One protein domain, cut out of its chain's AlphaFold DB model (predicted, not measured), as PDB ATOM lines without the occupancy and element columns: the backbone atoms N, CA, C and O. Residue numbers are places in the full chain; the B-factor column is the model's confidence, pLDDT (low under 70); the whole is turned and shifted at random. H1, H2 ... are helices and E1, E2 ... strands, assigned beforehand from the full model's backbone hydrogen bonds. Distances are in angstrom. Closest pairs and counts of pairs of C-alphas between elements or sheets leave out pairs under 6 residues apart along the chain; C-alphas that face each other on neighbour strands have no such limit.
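What this domain is: This is residues 29 to 125 of the 125 residues of an uncharacterized protein of Xanthomonas sp. 3498 (UniProt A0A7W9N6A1). A small three-stranded antiparallel sheet has one helix, H1, over one face, while a longer helix, H2, runs beside its edge strand E3 on the same face, and a short third helix, H3, packs on H1 and H2 away from the sheet. The three helices run nearly along one another, their centres making a triangle, and a long stretch with no named element, residues 81 to 98, joins H1 to H2. The printed part has 97 residues, with three named strands and then three named helices in the order E1 E2 E3 H1 H2 H3; the sheet's order is E1 - E2 - E3, and the class is mixed, helices and strands. The whole is compact, with a radius of gyration of the C-alphas of 12.5 A, and rounded, spanning 33 by 28 by 25 A.

Where its parts are: E1 is residues 36 to 40, 13.5 A long, and begins at C-alpha 36 at (232.522, 56.889, 161.113). E2 is residues 52 to 56, 13.6 A, and E3 is residues 62 to 66, 11.5 A. H1 is residues 69 to 80, 16.4 A. H2, the longest helix, is residues 99 to 114, 22.4 A, beginning at C-alpha 99 at (210.167, 56.546, 162.574). H3 is residues 117 to 123, 10.1 A, and ends at C-alpha 123 at (219.495, 50.476, 148.508).

How they stand to each other: The strands form a meander, each the antiparallel neighbour of the one before. In the hairpin E1 and E2, N 37 and O 55 are 2.9 A apart, within hydrogen-bond range; in the hairpin E2 and E3, N 66 and O 52 are 2.8 A apart, also within range. H1 is on the sheet at a height of 7.9 A, giving two layers, a helix on one face of a sheet. It lies over E2 and E3 and runs along the strands, at 20 degrees to E2 on the local plane. H2 is on the same face but over none of the strands, its height of 4.2 A only just above the sheet's level; the closest C-alphas of E3 and H2, Ala 66 and Arg 113, are 4.8 A apart. H2 touches H1 with residues 105 to 112 alone, at a shallow tilt of 7 degrees, opposite ways, closest at the C-alphas of Val 71 and Ala 112, 5.9 A. H3 is not on the sheet; it touches H1 at a shallow tilt of 17 degrees, the same way, with the C-alphas of Val 71 and Leu 117 closest at 5.3 A. In H1, H2 and H3 every O i to N i+4 pair is within hydrogen-bond range.

The domain as a whole: The two farthest C-alphas, Ala 44 and Pro 98, are 35.0 A apart. The printed part has no cut. The links E1 to E2 and H1 to H2 are long. Mean pLDDT of the printed part is 77.7, with residues 29 to 35, 42 to 50, 59, 88 and 125 under 70.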
ATOM      1  N   ALA A  29     238.031  54.912 156.824       51.44
ATOM      2  CA  ALA A  29     237.107  56.028 156.944       51.44
ATOM      3  C   ALA A  29     236.589  56.418 155.567       51.44
ATOM      4  O   ALA A  29     237.351  56.606 154.617       51.44
ATOM      5  N   THR A  30     235.272  56.514 155.474       47.66
ATOM      6  CA  THR A  30     234.573  56.841 154.242       47.66
ATOM      7  C   THR A  30     234.586  58.363 154.044       47.66
ATOM      8  O   THR A  30     234.230  59.097 154.968       47.66
ATOM      9  N   PRO A  31     234.964  58.876 152.857       42.16
ATOM     10  CA  PRO A  31     235.122  60.315 152.620       42.16
ATOM     11  C   PRO A  31     233.839  61.152 152.775       42.16
ATOM     12  O   PRO A  31     233.922  62.372 152.824       42.16
ATOM     13  N   VAL A  32     232.664  60.521 152.855       40.19
ATOM     14  CA  VAL A  32     231.359  61.203 152.918       40.19
ATOM     15  C   VAL A  32     230.921  61.547 154.350       40.19
ATOM     16  O   VAL A  32     229.950  62.267 154.540       40.19
ATOM     17  N   SER A  33     231.632  61.059 155.371       45.66
ATOM     18  CA  SER A  33     231.247  61.253 156.770       45.66
ATOM     19  C   SER A  33     232.470  61.103 157.674       45.66
ATOM     20  O   SER A  33     232.774  59.999 158.128       45.66
ATOM     21  N   GLU A  34     233.161  62.207 157.968       52.84
ATOM     22  CA  GLU A  34     234.396  62.305 158.785       52.84
ATOM     23  C   GLU A  34     234.271  61.787 160.241       52.84
ATOM     24  O   GLU A  34     235.144  61.998 161.079       52.84
ATOM     25  N   HIS A  35     233.189  61.076 160.545       62.50
ATOM     26  CA  HIS A  35     232.743  60.698 161.869       62.50
ATOM     27  C   HIS A  35     232.536  59.187 162.041       62.50
ATOM     28  O   HIS A  35     232.174  58.771 163.135       62.50
ATOM     29  N   ILE A  36     232.737  58.346 161.015       71.81
ATOM     30  CA  ILE A  36     232.522  56.889 161.113       71.81
ATOM     31  C   ILE A  36     233.808  56.128 160.768       71.81
ATOM     32  O   ILE A  36     234.400  56.344 159.714       71.81
ATOM     33  N   ALA A  37     234.214  55.203 161.644       75.62
ATOM     34  CA  ALA A  37     235.316  54.268 161.404       75.62
ATOM     35  C   ALA A  37     234.842  52.825 161.321       75.62
ATOM     36  O   ALA A  37     234.047  52.381 162.149       75.62
ATOM     37  N   VAL A  38     235.434  52.069 160.400       76.25
ATOM     38  CA  VAL A  38     235.290  50.613 160.313       76.25
ATOM     39  C   VAL A  38     236.532  49.933 160.868       76.25
ATOM     40  O   VAL A  38     237.630  50.184 160.384       76.25
ATOM     41  N   HIS A  39     236.365  49.044 161.842       73.44
ATOM     42  CA  HIS A  39     237.458  48.327 162.502       73.44
ATOM     43  C   HIS A  39     237.033  46.893 162.862       73.44
ATOM     44  O   HIS A  39     235.834  46.608 162.957       73.44
ATOM     45  N   PRO A  40     237.971  45.959 163.089       75.50
ATOM     46  CA  PRO A  40     237.609  44.631 163.554       75.50
ATOM     47  C   PRO A  40     237.085  44.661 164.992       75.50
ATOM     48  O   PRO A  40     237.429  45.524 165.807       75.50
ATOM     49  N   THR A  41     236.221  43.702 165.299       70.31
ATOM     50  CA  THR A  41     235.624  43.525 166.622       70.31
ATOM     51  C   THR A  41     236.680  42.965 167.586       70.31
ATOM     52  O   THR A  41     237.245  41.907 167.329       70.31
ATOM     53  N   GLN A  42     236.947  43.655 168.702       56.41
ATOM     54  CA  GLN A  42     237.930  43.216 169.712       56.41
ATOM     55  C   GLN A  42     237.413  42.103 170.646       56.41
ATOM     56  O   GLN A  42     238.207  41.451 171.321       56.41
ATOM     57  N   ASP A  43     236.100  41.848 170.676       51.47
ATOM     58  CA  ASP A  43     235.520  40.775 171.488       51.47
ATOM     59  C   ASP A  43     235.747  39.404 170.836       51.47
ATOM     60  O   ASP A  43     234.983  38.957 169.977       51.47
ATOM     61  N   ALA A  44     236.771  38.694 171.311       40.28
ATOM     62  CA  ALA A  44     237.079  37.309 170.946       40.28
ATOM     63  C   ALA A  44     235.953  36.296 171.277       40.28
ATOM     64  O   ALA A  44     236.043  35.135 170.884       40.28
ATOM     65  N   SER A  45     234.890  36.708 171.985       46.25
ATOM     66  CA  SER A  45     233.760  35.846 172.370       46.25
ATOM     67  C   SER A  45     232.603  35.826 171.362       46.25
ATOM     68  O   SER A  45     231.690  35.006 171.495       46.25
ATOM     69  N   VAL A  46     232.618  36.682 170.331       45.16
ATOM     70  CA  VAL A  46     231.520  36.748 169.356       45.16
ATOM     71  C   VAL A  46     231.707  35.668 168.292       45.16
ATOM     72  O   VAL A  46     232.393  35.840 167.286       45.16
ATOM     73  N   LEU A  47     231.086  34.522 168.569       44.16
ATOM     74  CA  LEU A  47     230.690  33.460 167.643       44.16
ATOM     75  C   LEU A  47     230.728  33.892 166.167       44.16
ATOM     76  O   LEU A  47     229.823  34.583 165.723       44.16
ATOM     77  N   LYS A  48     231.773  33.452 165.450       49.50
ATOM     78  CA  LYS A  48     231.943  33.190 163.997       49.50
ATOM     79  C   LYS A  48     231.415  34.172 162.927       49.50
ATOM     80  O   LYS A  48     231.872  34.043 161.794       49.50
ATOM     81  N   CYS A  49     230.557  35.139 163.227       52.94
ATOM     82  CA  CYS A  49     229.699  35.787 162.235       52.94
ATOM     83  C   CYS A  49     229.906  37.301 162.123       52.94
ATOM     84  O   CYS A  49     229.706  37.814 161.040       52.94
ATOM     85  N   ASP A  50     230.341  38.010 163.173       60.12
ATOM     86  CA  ASP A  50     230.388  39.486 163.191       60.12
ATOM     87  C   ASP A  50     231.800  40.004 163.518       60.12
ATOM     88  O   ASP A  50     232.117  40.379 164.654       60.12
ATOM     89  N   ARG A  51     232.689  39.987 162.520       74.19
ATOM     90  CA  ARG A  51     234.119  40.302 162.700       74.19
ATOM     91  C   ARG A  51     234.462  41.780 162.568       74.19
ATOM     92  O   ARG A  51     235.548  42.167 162.990       74.19
ATOM     93  N   TRP A  52     233.570  42.583 162.000       81.81
ATOM     94  CA  TRP A  52     233.808  43.993 161.706       81.81
ATOM     95  C   TRP A  52     232.708  44.866 162.295       81.81
ATOM     96  O   TRP A  52     231.543  44.477 162.342       81.81
ATOM     97  N   THR A  53     233.084  46.052 162.759       82.44
ATOM     98  CA  THR A  53     232.191  47.035 163.374       82.44
ATOM     99  C   THR A  53     232.400  48.389 162.706       82.44
ATOM    100  O   THR A  53     233.543  48.785 162.482       82.44
ATOM    101  N   ALA A  54     231.305  49.097 162.412       81.56
ATOM    102  CA  ALA A  54     231.334  50.519 162.083       81.56
ATOM    103  C   ALA A  54     230.901  51.328 163.310       81.56
ATOM    104  O   ALA A  54     229.849  51.056 163.902       81.56
ATOM    105  N   THR A  55     231.702  52.315 163.694       80.94
ATOM    106  CA  THR A  55     231.520  53.071 164.933       80.94
ATOM    107  C   THR A  55     231.592  54.563 164.668       80.94
ATOM    108  O   THR A  55     232.503  55.037 163.989       80.94
ATOM    109  N   HIS A  56     230.643  55.297 165.243       78.44
ATOM    110  CA  HIS A  56     230.683  56.743 165.298       78.44
ATOM    111  C   HIS A  56     231.799  57.192 166.239       78.44
ATOM    112  O   HIS A  56     231.830  56.842 167.418       78.44
ATOM    113  N   VAL A  57     232.725  57.966 165.712       73.12
ATOM    114  CA  VAL A  57     234.022  58.261 166.306       73.12
ATOM    115  C   VAL A  57     233.913  59.217 167.486       73.12
ATOM    116  O   VAL A  57     234.409  58.851 168.552       73.12
ATOM    117  N   PRO A  58     233.245  60.385 167.363       70.94
ATOM    118  CA  PRO A  58     233.114  61.308 168.486       70.94
ATOM    119  C   PRO A  58     232.480  60.687 169.730       70.94
ATOM    120  O   PRO A  58     232.870  61.022 170.844       70.94
ATOM    121  N   THR A  59     231.496  59.797 169.553       69.19
ATOM    122  CA  THR A  59     230.672  59.309 170.674       69.19
ATOM    123  C   THR A  59     230.887  57.844 171.029       69.19
ATOM    124  O   THR A  59     230.365  57.369 172.034       69.19
ATOM    125  N   GLY A  60     231.638  57.098 170.222       71.69
ATOM    126  CA  GLY A  60     231.806  55.655 170.388       71.69
ATOM    127  C   GLY A  60     230.553  54.824 170.176       71.69
ATOM    128  O   GLY A  60     230.532  53.633 170.502       71.69
ATOM    129  N   LEU A  61     229.509  55.425 169.609       75.94
ATOM    130  CA  LEU A  61     228.285  54.723 169.278       75.94
ATOM    131  C   LEU A  61     228.573  53.695 168.182       75.94
ATOM    132  O   LEU A  61     228.900  54.044 167.051       75.94
ATOM    133  N   ARG A  62     228.426  52.410 168.509       81.69
ATOM    134  CA  ARG A  62     228.510  51.335 167.514       81.69
ATOM    135  C   ARG A  62     227.267  51.372 166.639       81.69
ATOM    136  O   ARG A  62     226.165  51.133 167.126       81.69
ATOM    137  N   ILE A  63     227.471  51.653 165.361       83.69
ATOM    138  CA  ILE A  63     226.393  51.873 164.404       83.69
ATOM    139  C   ILE A  63     225.969  50.542 163.778       83.69
ATOM    140  O   ILE A  63     224.775  50.262 163.676       83.69
ATOM    141  N   CYS A  64     226.923  49.682 163.406       87.25
ATOM    142  CA  CYS A  64     226.617  48.349 162.888       87.25
ATOM    143  C   CYS A  64     227.734  47.330 163.142       87.25
ATOM    144  O   CYS A  64     228.877  47.680 163.443       87.25
ATOM    145  N   ARG A  65     227.387  46.050 162.976       88.12
ATOM    146  CA  ARG A  65     228.311  44.913 162.913       88.12
ATOM    147  C   ARG A  65     228.116  44.171 161.596       88.12
ATOM    148  O   ARG A  65     227.007  44.164 161.068       88.12
ATOM    149  N   ALA A  66     229.180  43.561 161.093       86.94
ATOM    150  CA  ALA A  66     229.173  42.839 159.832       86.94
ATOM    151  C   ALA A  66     230.175  41.666 159.826       86.94
ATOM    152  O   ALA A  66     231.183  41.699 160.547       86.94
ATOM    153  N   PRO A  67     229.952  40.650 158.973       86.56
ATOM    154  CA  PRO A  67     230.860  39.514 158.820       86.56
ATOM    155  C   PRO A  67     232.190  39.862 158.158       86.56
ATOM    156  O   PRO A  67     233.213  39.258 158.491       86.56
ATOM    157  N   THR A  68     232.200  40.832 157.242       85.00
ATOM    158  CA  THR A  68     233.384  41.199 156.453       85.00
ATOM    159  C   THR A  68     233.641  42.704 156.481       85.00
ATOM    160  O   THR A  68     232.751  43.495 156.809       85.00
ATOM    161  N   LYS A  69     234.874  43.096 156.130       81.50
ATOM    162  CA  LYS A  69     235.297  44.499 156.067       81.50
ATOM    163  C   LYS A  69     234.463  45.259 155.045       81.50
ATOM    164  O   LYS A  69     233.985  46.349 155.322       81.50
ATOM    165  N   GLU A  70     234.248  44.655 153.885       83.81
ATOM    166  CA  GLU A  70     233.547  45.240 152.743       83.81
ATOM    167  C   GLU A  70     232.083  45.520 153.081       83.81
ATOM    168  O   GLU A  70     231.565  46.576 152.733       83.81
ATOM    169  N   VAL A  71     231.430  44.607 153.806       87.62
ATOM    170  CA  VAL A  71     230.051  44.804 154.270       87.62
ATOM    171  C   VAL A  71     229.989  45.906 155.326       87.62
ATOM    172  O   VAL A  71     229.084  46.734 155.279       87.62
ATOM    173  N   ALA A  72     230.954  45.967 156.251       84.56
ATOM    174  CA  ALA A  72     231.021  47.054 157.228       84.56
ATOM    175  C   ALA A  72     231.260  48.421 156.566       84.56
ATOM    176  O   ALA A  72     230.655  49.403 156.987       84.56
ATOM    177  N   ILE A  73     232.097  48.484 155.523       82.75
ATOM    178  CA  ILE A  73     232.322  49.698 154.727       82.75
ATOM    179  C   ILE A  73     231.035  50.104 154.011       82.75
ATOM    180  O   ILE A  73     230.579  51.225 154.202       82.75
ATOM    181  N   ALA A  74     230.399  49.192 153.271       84.94
ATOM    182  CA  ALA A  74     229.151  49.493 152.569       84.94
ATOM    183  C   ALA A  74     228.037  49.941 153.532       84.94
ATOM    184  O   ALA A  74     227.260  50.838 153.219       84.94
ATOM    185  N   ALA A  75     227.978  49.357 154.731       87.88
ATOM    186  CA  ALA A  75     227.054  49.789 155.770       87.88
ATOM    187  C   ALA A  75     227.396  51.186 156.310       87.88
ATOM    188  O   ALA A  75     226.493  52.001 156.474       87.88
ATOM    189  N   ALA A  76     228.674  51.492 156.555       83.75
ATOM    190  CA  ALA A  76     229.110  52.826 156.973       83.75
ATOM    191  C   ALA A  76     228.766  53.893 155.919       83.75
ATOM    192  O   ALA A  76     228.239  54.947 156.263       83.75
ATOM    193  N   GLU A  77     228.980  53.591 154.636       81.50
ATOM    194  CA  GLU A  77     228.590  54.466 153.526       81.50
ATOM    195  C   GLU A  77     227.070  54.645 153.430       81.50
ATOM    196  O   GLU A  77     226.599  55.742 153.141       81.50
ATOM    197  N   ALA A  78     226.289  53.587 153.673       85.44
ATOM    198  CA  ALA A  78     224.832  53.674 153.723       85.44
ATOM    199  C   ALA A  78     224.364  54.566 154.883       85.44
ATOM    200  O   ALA A  78     223.494  55.412 154.698       85.44
ATOM    201  N   PHE A  79     224.985  54.440 156.060       85.62
ATOM    202  CA  PHE A  79     224.725  55.306 157.211       85.62
ATOM    203  C   PHE A  79     225.094  56.768 156.956       85.62
ATOM    204  O   PHE A  79     224.333  57.655 157.333       85.62
ATOM    205  N   GLY A  80     226.215  57.025 156.279       78.75
ATOM    206  CA  GLY A  80     226.634  58.378 155.907       78.75
ATOM    207  C   GLY A  80     225.672  59.093 154.950       78.75
ATOM    208  O   GLY A  80     225.719  60.314 154.860       78.75
ATOM    209  N   ARG A  81     224.791  58.357 154.258       81.12
ATOM    210  CA  ARG A  81     223.751  58.913 153.373       81.12
ATOM    211  C   ARG A  81     222.405  59.139 154.061       81.12
ATOM    212  O   ARG A  81     221.523  59.749 153.463       81.12
ATOM    213  N   LEU A  82     222.218  58.620 155.273       84.81
ATOM    214  CA  LEU A  82     221.015  58.905 156.046       84.81
ATOM    215  C   LEU A  82     221.042  60.365 156.504       84.81
ATOM    216  O   LEU A  82     222.107  60.887 156.833       84.81
ATOM    217  N   ASP A  83     219.868  60.990 156.574       85.12
ATOM    218  CA  ASP A  83     219.692  62.365 157.063       85.12
ATOM    219  C   ASP A  83     219.823  62.417 158.597       85.12
ATOM    220  O   ASP A  83     218.863  62.607 159.343       85.12
ATOM    221  N   ILE A  84     221.030  62.112 159.076       81.56
ATOM    222  CA  ILE A  84     221.431  62.105 160.481       81.56
ATOM    223  C   ILE A  84     222.469  63.206 160.662       81.56
ATOM    224  O   ILE A  84     223.513  63.207 160.005       81.56
ATOM    225  N   ASP A  85     222.230  64.098 161.623       78.44
ATOM    226  CA  ASP A  85     223.279  64.983 162.117       78.44
ATOM    227  C   ASP A  85     224.263  64.182 162.980       78.44
ATOM    228  O   ASP A  85     224.096  63.991 164.190       78.44
ATOM    229  N   TRP A  86     225.300  63.670 162.323       75.94
ATOM    230  CA  TRP A  86     226.361  62.906 162.966       75.94
ATOM    231  C   TRP A  86     227.194  63.761 163.933       75.94
ATOM    232  O   TRP A  86     227.776  63.217 164.867       75.94
ATOM    233  N   SER A  87     227.212  65.092 163.806       71.62
ATOM    234  CA  SER A  87     228.017  65.946 164.691       71.62
ATOM    235  C   SER A  87     227.533  65.926 166.149       71.62
ATOM    236  O   SER A  87     228.329  66.101 167.074       71.62
ATOM    237  N   SER A  88     226.244  65.642 166.365       68.44
ATOM    238  CA  SER A  88     225.594  65.666 167.678       68.44
ATOM    239  C   SER A  88     224.988  64.323 168.101       68.44
ATOM    240  O   SER A  88     224.204  64.281 169.052       68.44
ATOM    241  N   VAL A  89     225.289  63.217 167.407       76.94
ATOM    242  CA  VAL A  89     224.582  61.951 167.654       76.94
ATOM    243  C   VAL A  89     224.972  61.298 168.983       76.94
ATOM    244  O   VAL A  89     226.101  60.851 169.199       76.94
ATOM    245  N   THR A  90     223.984  61.160 169.863       76.75
ATOM    246  CA  THR A  90     224.066  60.397 171.115       76.75
ATOM    247  C   THR A  90     223.094  59.211 171.090       76.75
ATOM    248  O   THR A  90     222.138  59.210 170.306       76.75
ATOM    249  N   PRO A  91     223.293  58.183 171.939       74.38
ATOM    250  CA  PRO A  91     222.318  57.102 172.099       74.38
ATOM    251  C   PRO A  91     220.916  57.599 172.475       74.38
ATOM    252  O   PRO A  91     219.922  56.974 172.107       74.38
ATOM    253  N   GLU A  92     220.827  58.702 173.216       78.38
ATOM    254  CA  GLU A  92     219.578  59.352 173.602       78.38
ATOM    255  C   GLU A  92     218.924  60.029 172.397       78.38
ATOM    256  O   GLU A  92     217.770  59.727 172.106       78.38
ATOM    257  N   ALA A  93     219.673  60.837 171.639       80.12
ATOM    258  CA  ALA A  93     219.167  61.521 170.447       80.12
ATOM    259  C   ALA A  93     218.659  60.536 169.380       80.12
ATOM    260  O   ALA A  93     217.671  60.803 168.700       80.12
ATOM    261  N   ALA A  94     219.281  59.357 169.275       80.06
ATOM    262  CA  ALA A  94     218.843  58.310 168.354       80.06
ATOM    263  C   ALA A  94     217.454  57.728 168.685       80.06
ATOM    264  O   ALA A  94     216.791  57.165 167.808       80.06
ATOM    265  N   LYS A  95     216.983  57.849 169.936       82.56
ATOM    266  CA  LYS A  95     215.632  57.406 170.325       82.56
ATOM    267  C   LYS A  95     214.558  58.327 169.765       82.56
ATOM    268  O   LYS A  95     213.491  57.831 169.406       82.56
ATOM    269  N   ASP A  96     214.867  59.611 169.634       87.19
ATOM    270  CA  ASP A  96     213.936  60.653 169.198       87.19
ATOM    271  C   ASP A  96     213.914  60.843 167.676       87.19
ATOM    272  O   ASP A  96     213.184  61.685 167.156       87.19
ATOM    273  N   TRP A  97     214.680  60.038 166.935       88.81
ATOM    274  CA  TRP A  97     214.651  60.051 165.479       88.81
ATOM    275  C   TRP A  97     213.252  59.756 164.915       88.81
ATOM    276  O   TRP A  97     212.531  58.907 165.464       88.81
ATOM    277  N   PRO A  98     212.897  60.377 163.771       93.31
ATOM    278  CA  PRO A  98     211.697  60.031 163.021       93.31
ATOM    279  C   PRO A  98     211.604  58.523 162.765       93.31
ATOM    280  O   PRO A  98     212.615  57.845 162.570       93.31
ATOM    281  N   GLU A  99     210.384  57.984 162.754       93.25
ATOM    282  CA  GLU A  99     210.167  56.546 162.574       93.25
ATOM    283  C   GLU A  99     210.788  56.018 161.275       93.25
ATOM    284  O   GLU A  99     211.477  54.997 161.309       93.25
ATOM    285  N   ASP A 100     210.645  56.760 160.177       93.69
ATOM    286  CA  ASP A 100     211.234  56.413 158.883       93.69
ATOM    287  C   ASP A 100     212.760  56.311 158.951       93.69
ATOM    288  O   ASP A 100     213.339  55.332 158.477       93.69
ATOM    289  N   LEU A 101     213.415  57.261 159.623       91.50
ATOM    290  CA  LEU A 101     214.866  57.262 159.797       91.50
ATOM    291  C   LEU A 101     215.329  56.080 160.658       91.50
ATOM    292  O   LEU A 101     216.303  55.399 160.327       91.50
ATOM    293  N   ARG A 102     214.594  55.767 161.733       90.81
ATOM    294  CA  ARG A 102     214.861  54.574 162.557       90.81
ATOM    295  C   ARG A 102     214.683  53.287 161.753       90.81
ATOM    296  O   ARG A 102     215.466  52.353 161.930       90.81
ATOM    297  N   ASN A 103     213.688  53.224 160.873       92.81
ATOM    298  CA  ASN A 103     213.446  52.070 160.009       92.81
ATOM    299  C   ASN A 103     214.557  51.902 158.964       92.81
ATOM    300  O   ASN A 103     215.049  50.787 158.780       92.81
ATOM    301  N   GLN A 104     215.020  52.993 158.352       92.75
ATOM    302  CA  GLN A 104     216.174  52.983 157.450       92.75
ATOM    303  C   GLN A 104     217.444  52.512 158.172       92.75
ATOM    304  O   GLN A 104     218.084  51.562 157.721       92.75
ATOM    305  N   ALA A 105     217.757  53.079 159.341       91.00
ATOM    306  CA  ALA A 105     218.907  52.676 160.152       91.00
ATOM    307  C   ALA A 105     218.861  51.184 160.539       91.00
ATOM    308  O   ALA A 105     219.860  50.467 160.413       91.00
ATOM    309  N   ARG A 106     217.691  50.679 160.955       92.88
ATOM    310  CA  ARG A 106     217.485  49.248 161.251       92.88
ATOM    311  C   ARG A 106     217.651  48.373 160.013       92.88
ATOM    312  O   ARG A 106     218.195  47.274 160.121       92.88
ATOM    313  N   SER A 107     217.200  48.841 158.850       94.31
ATOM    314  CA  SER A 107     217.376  48.135 157.580       94.31
ATOM    315  C   SER A 107     218.861  47.977 157.244       94.31
ATOM    316  O   SER A 107     219.314  46.853 157.025       94.31
ATOM    317  N   VAL A 108     219.647  49.060 157.331       92.94
ATOM    318  CA  VAL A 108     221.107  49.014 157.122       92.94
ATOM    319  C   VAL A 108     221.767  48.026 158.087       92.94
ATOM    320  O   VAL A 108     222.531  47.162 157.657       92.94
ATOM    321  N   GLN A 109     221.438  48.086 159.384       92.50
ATOM    322  CA  GLN A 109     221.969  47.152 160.390       92.50
ATOM    323  C   GLN A 109     221.633  45.692 160.078       92.50
ATOM    324  O   GLN A 109     222.484  44.814 160.228       92.50
ATOM    325  N   SER A 110     220.395  45.428 159.660       93.56
ATOM    326  CA  SER A 110     219.922  44.084 159.334       93.56
ATOM    327  C   SER A 110     220.661  43.512 158.122       93.56
ATOM    328  O   SER A 110     221.170  42.393 158.192       93.56
ATOM    329  N   LEU A 111     220.792  44.298 157.049       93.56
ATOM    330  CA  LEU A 111     221.527  43.908 155.844       93.56
ATOM    331  C   LEU A 111     223.020  43.697 156.133       93.56
ATOM    332  O   LEU A 111     223.601  42.708 155.686       93.56
ATOM    333  N   ALA A 112     223.628  44.572 156.941       91.38
ATOM    334  CA  ALA A 112     225.025  44.449 157.353       91.38
ATOM    335  C   ALA A 112     225.283  43.155 158.132       91.38
ATOM    336  O   ALA A 112     226.218  42.416 157.821       91.38
ATOM    337  N   ARG A 113     224.412  42.826 159.090       90.69
ATOM    338  CA  ARG A 113     224.513  41.588 159.876       90.69
ATOM    339  C   ARG A 113     224.344  40.331 159.019       90.69
ATOM    340  O   ARG A 113     224.961  39.310 159.299       90.69
ATOM    341  N   GLN A 114     223.511  40.398 157.983       91.25
ATOM    342  CA  GLN A 114     223.277  39.287 157.056       91.25
ATOM    343  C   GLN A 114     224.373  39.145 155.987       91.25
ATOM    344  O   GLN A 114     224.395  38.144 155.277       91.25
ATOM    345  N   GLY A 115     225.295  40.107 155.870       90.00
ATOM    346  CA  GLY A 115     226.334  40.083 154.835       90.00
ATOM    347  C   GLY A 115     225.831  40.477 153.442       90.00
ATOM    348  O   GLY A 115     226.461  40.136 152.444       90.00
ATOM    349  N   GLU A 116     224.705  41.187 153.356       93.06
ATOM    350  CA  GLU A 116     223.995  41.516 152.112       93.06
ATOM    351  C   GLU A 116     224.638  42.710 151.379       93.06
ATOM    352  O   GLU A 116     224.034  43.775 151.222       93.06
ATOM    353  N   LEU A 117     225.891  42.541 150.942       90.25
ATOM    354  CA  LEU A 117     226.722  43.595 150.344       90.25
ATOM    355  C   LEU A 117     226.043  44.300 149.162       90.25
ATOM    356  O   LEU A 117     225.989  45.527 149.116       90.25
ATOM    357  N   GLU A 118     225.514  43.528 148.215       92.00
ATOM    358  CA  GLU A 118     224.908  44.080 147.000       92.00
ATOM    359  C   GLU A 118     223.620  44.852 147.308       92.00
ATOM    360  O   GLU A 118     223.365  45.894 146.708       92.00
ATOM    361  N   LYS A 119     222.842  44.413 148.308       91.88
ATOM    362  CA  LYS A 119     221.649  45.146 148.752       91.88
ATOM    363  C   LYS A 119     222.016  46.449 149.455       91.88
ATOM    364  O   LYS A 119     221.341  47.444 149.220       91.88
ATOM    365  N   LEU A 120     223.073  46.471 150.272       89.25
ATOM    366  CA  LEU A 120     223.574  47.704 150.895       89.25
ATOM    367  C   LEU A 120     224.008  48.724 149.843       89.25
ATOM    368  O   LEU A 120     223.625  49.888 149.925       89.25
ATOM    369  N   LYS A 121     224.751  48.278 148.826       85.69
ATOM    370  CA  LYS A 121     225.177  49.144 147.724       85.69
ATOM    371  C   LYS A 121     224.005  49.646 146.889       85.69
ATOM    372  O   LYS A 121     224.025  50.796 146.492       85.69
ATOM    373  N   ALA A 122     223.005  48.806 146.617       86.00
ATOM    374  CA  ALA A 122     221.871  49.173 145.770       86.00
ATOM    375  C   ALA A 122     220.834  50.052 146.484       86.00
ATOM    376  O   ALA A 122     220.312  50.989 145.888       86.00
ATOM    377  N   ALA A 123     220.517  49.754 147.747       78.50
ATOM    378  CA  ALA A 123     219.495  50.476 148.508       78.50
ATOM    379  C   ALA A 123     219.936  51.889 148.912       78.50
ATOM    380  O   ALA A 123     219.093  52.733 149.206       78.50
ATOM    381  N   PHE A 124     221.247  52.131 148.922       70.62
ATOM    382  CA  PHE A 124     221.853  53.384 149.349       70.62
ATOM    383  C   PHE A 124     222.920  53.834 148.341       70.62
ATOM    384  O   PHE A 124     223.963  54.314 148.764       70.62
ATOM    385  N   ALA A 125     222.706  53.616 147.034       62.28
ATOM    386  CA  ALA A 125     223.623  54.040 145.966       62.28
ATOM    387  C   ALA A 125     223.671  55.568 145.841       62.28
ATOM    388  O   ALA A 125     222.586  56.181 145.742       62.28
TER     389      ALA A 125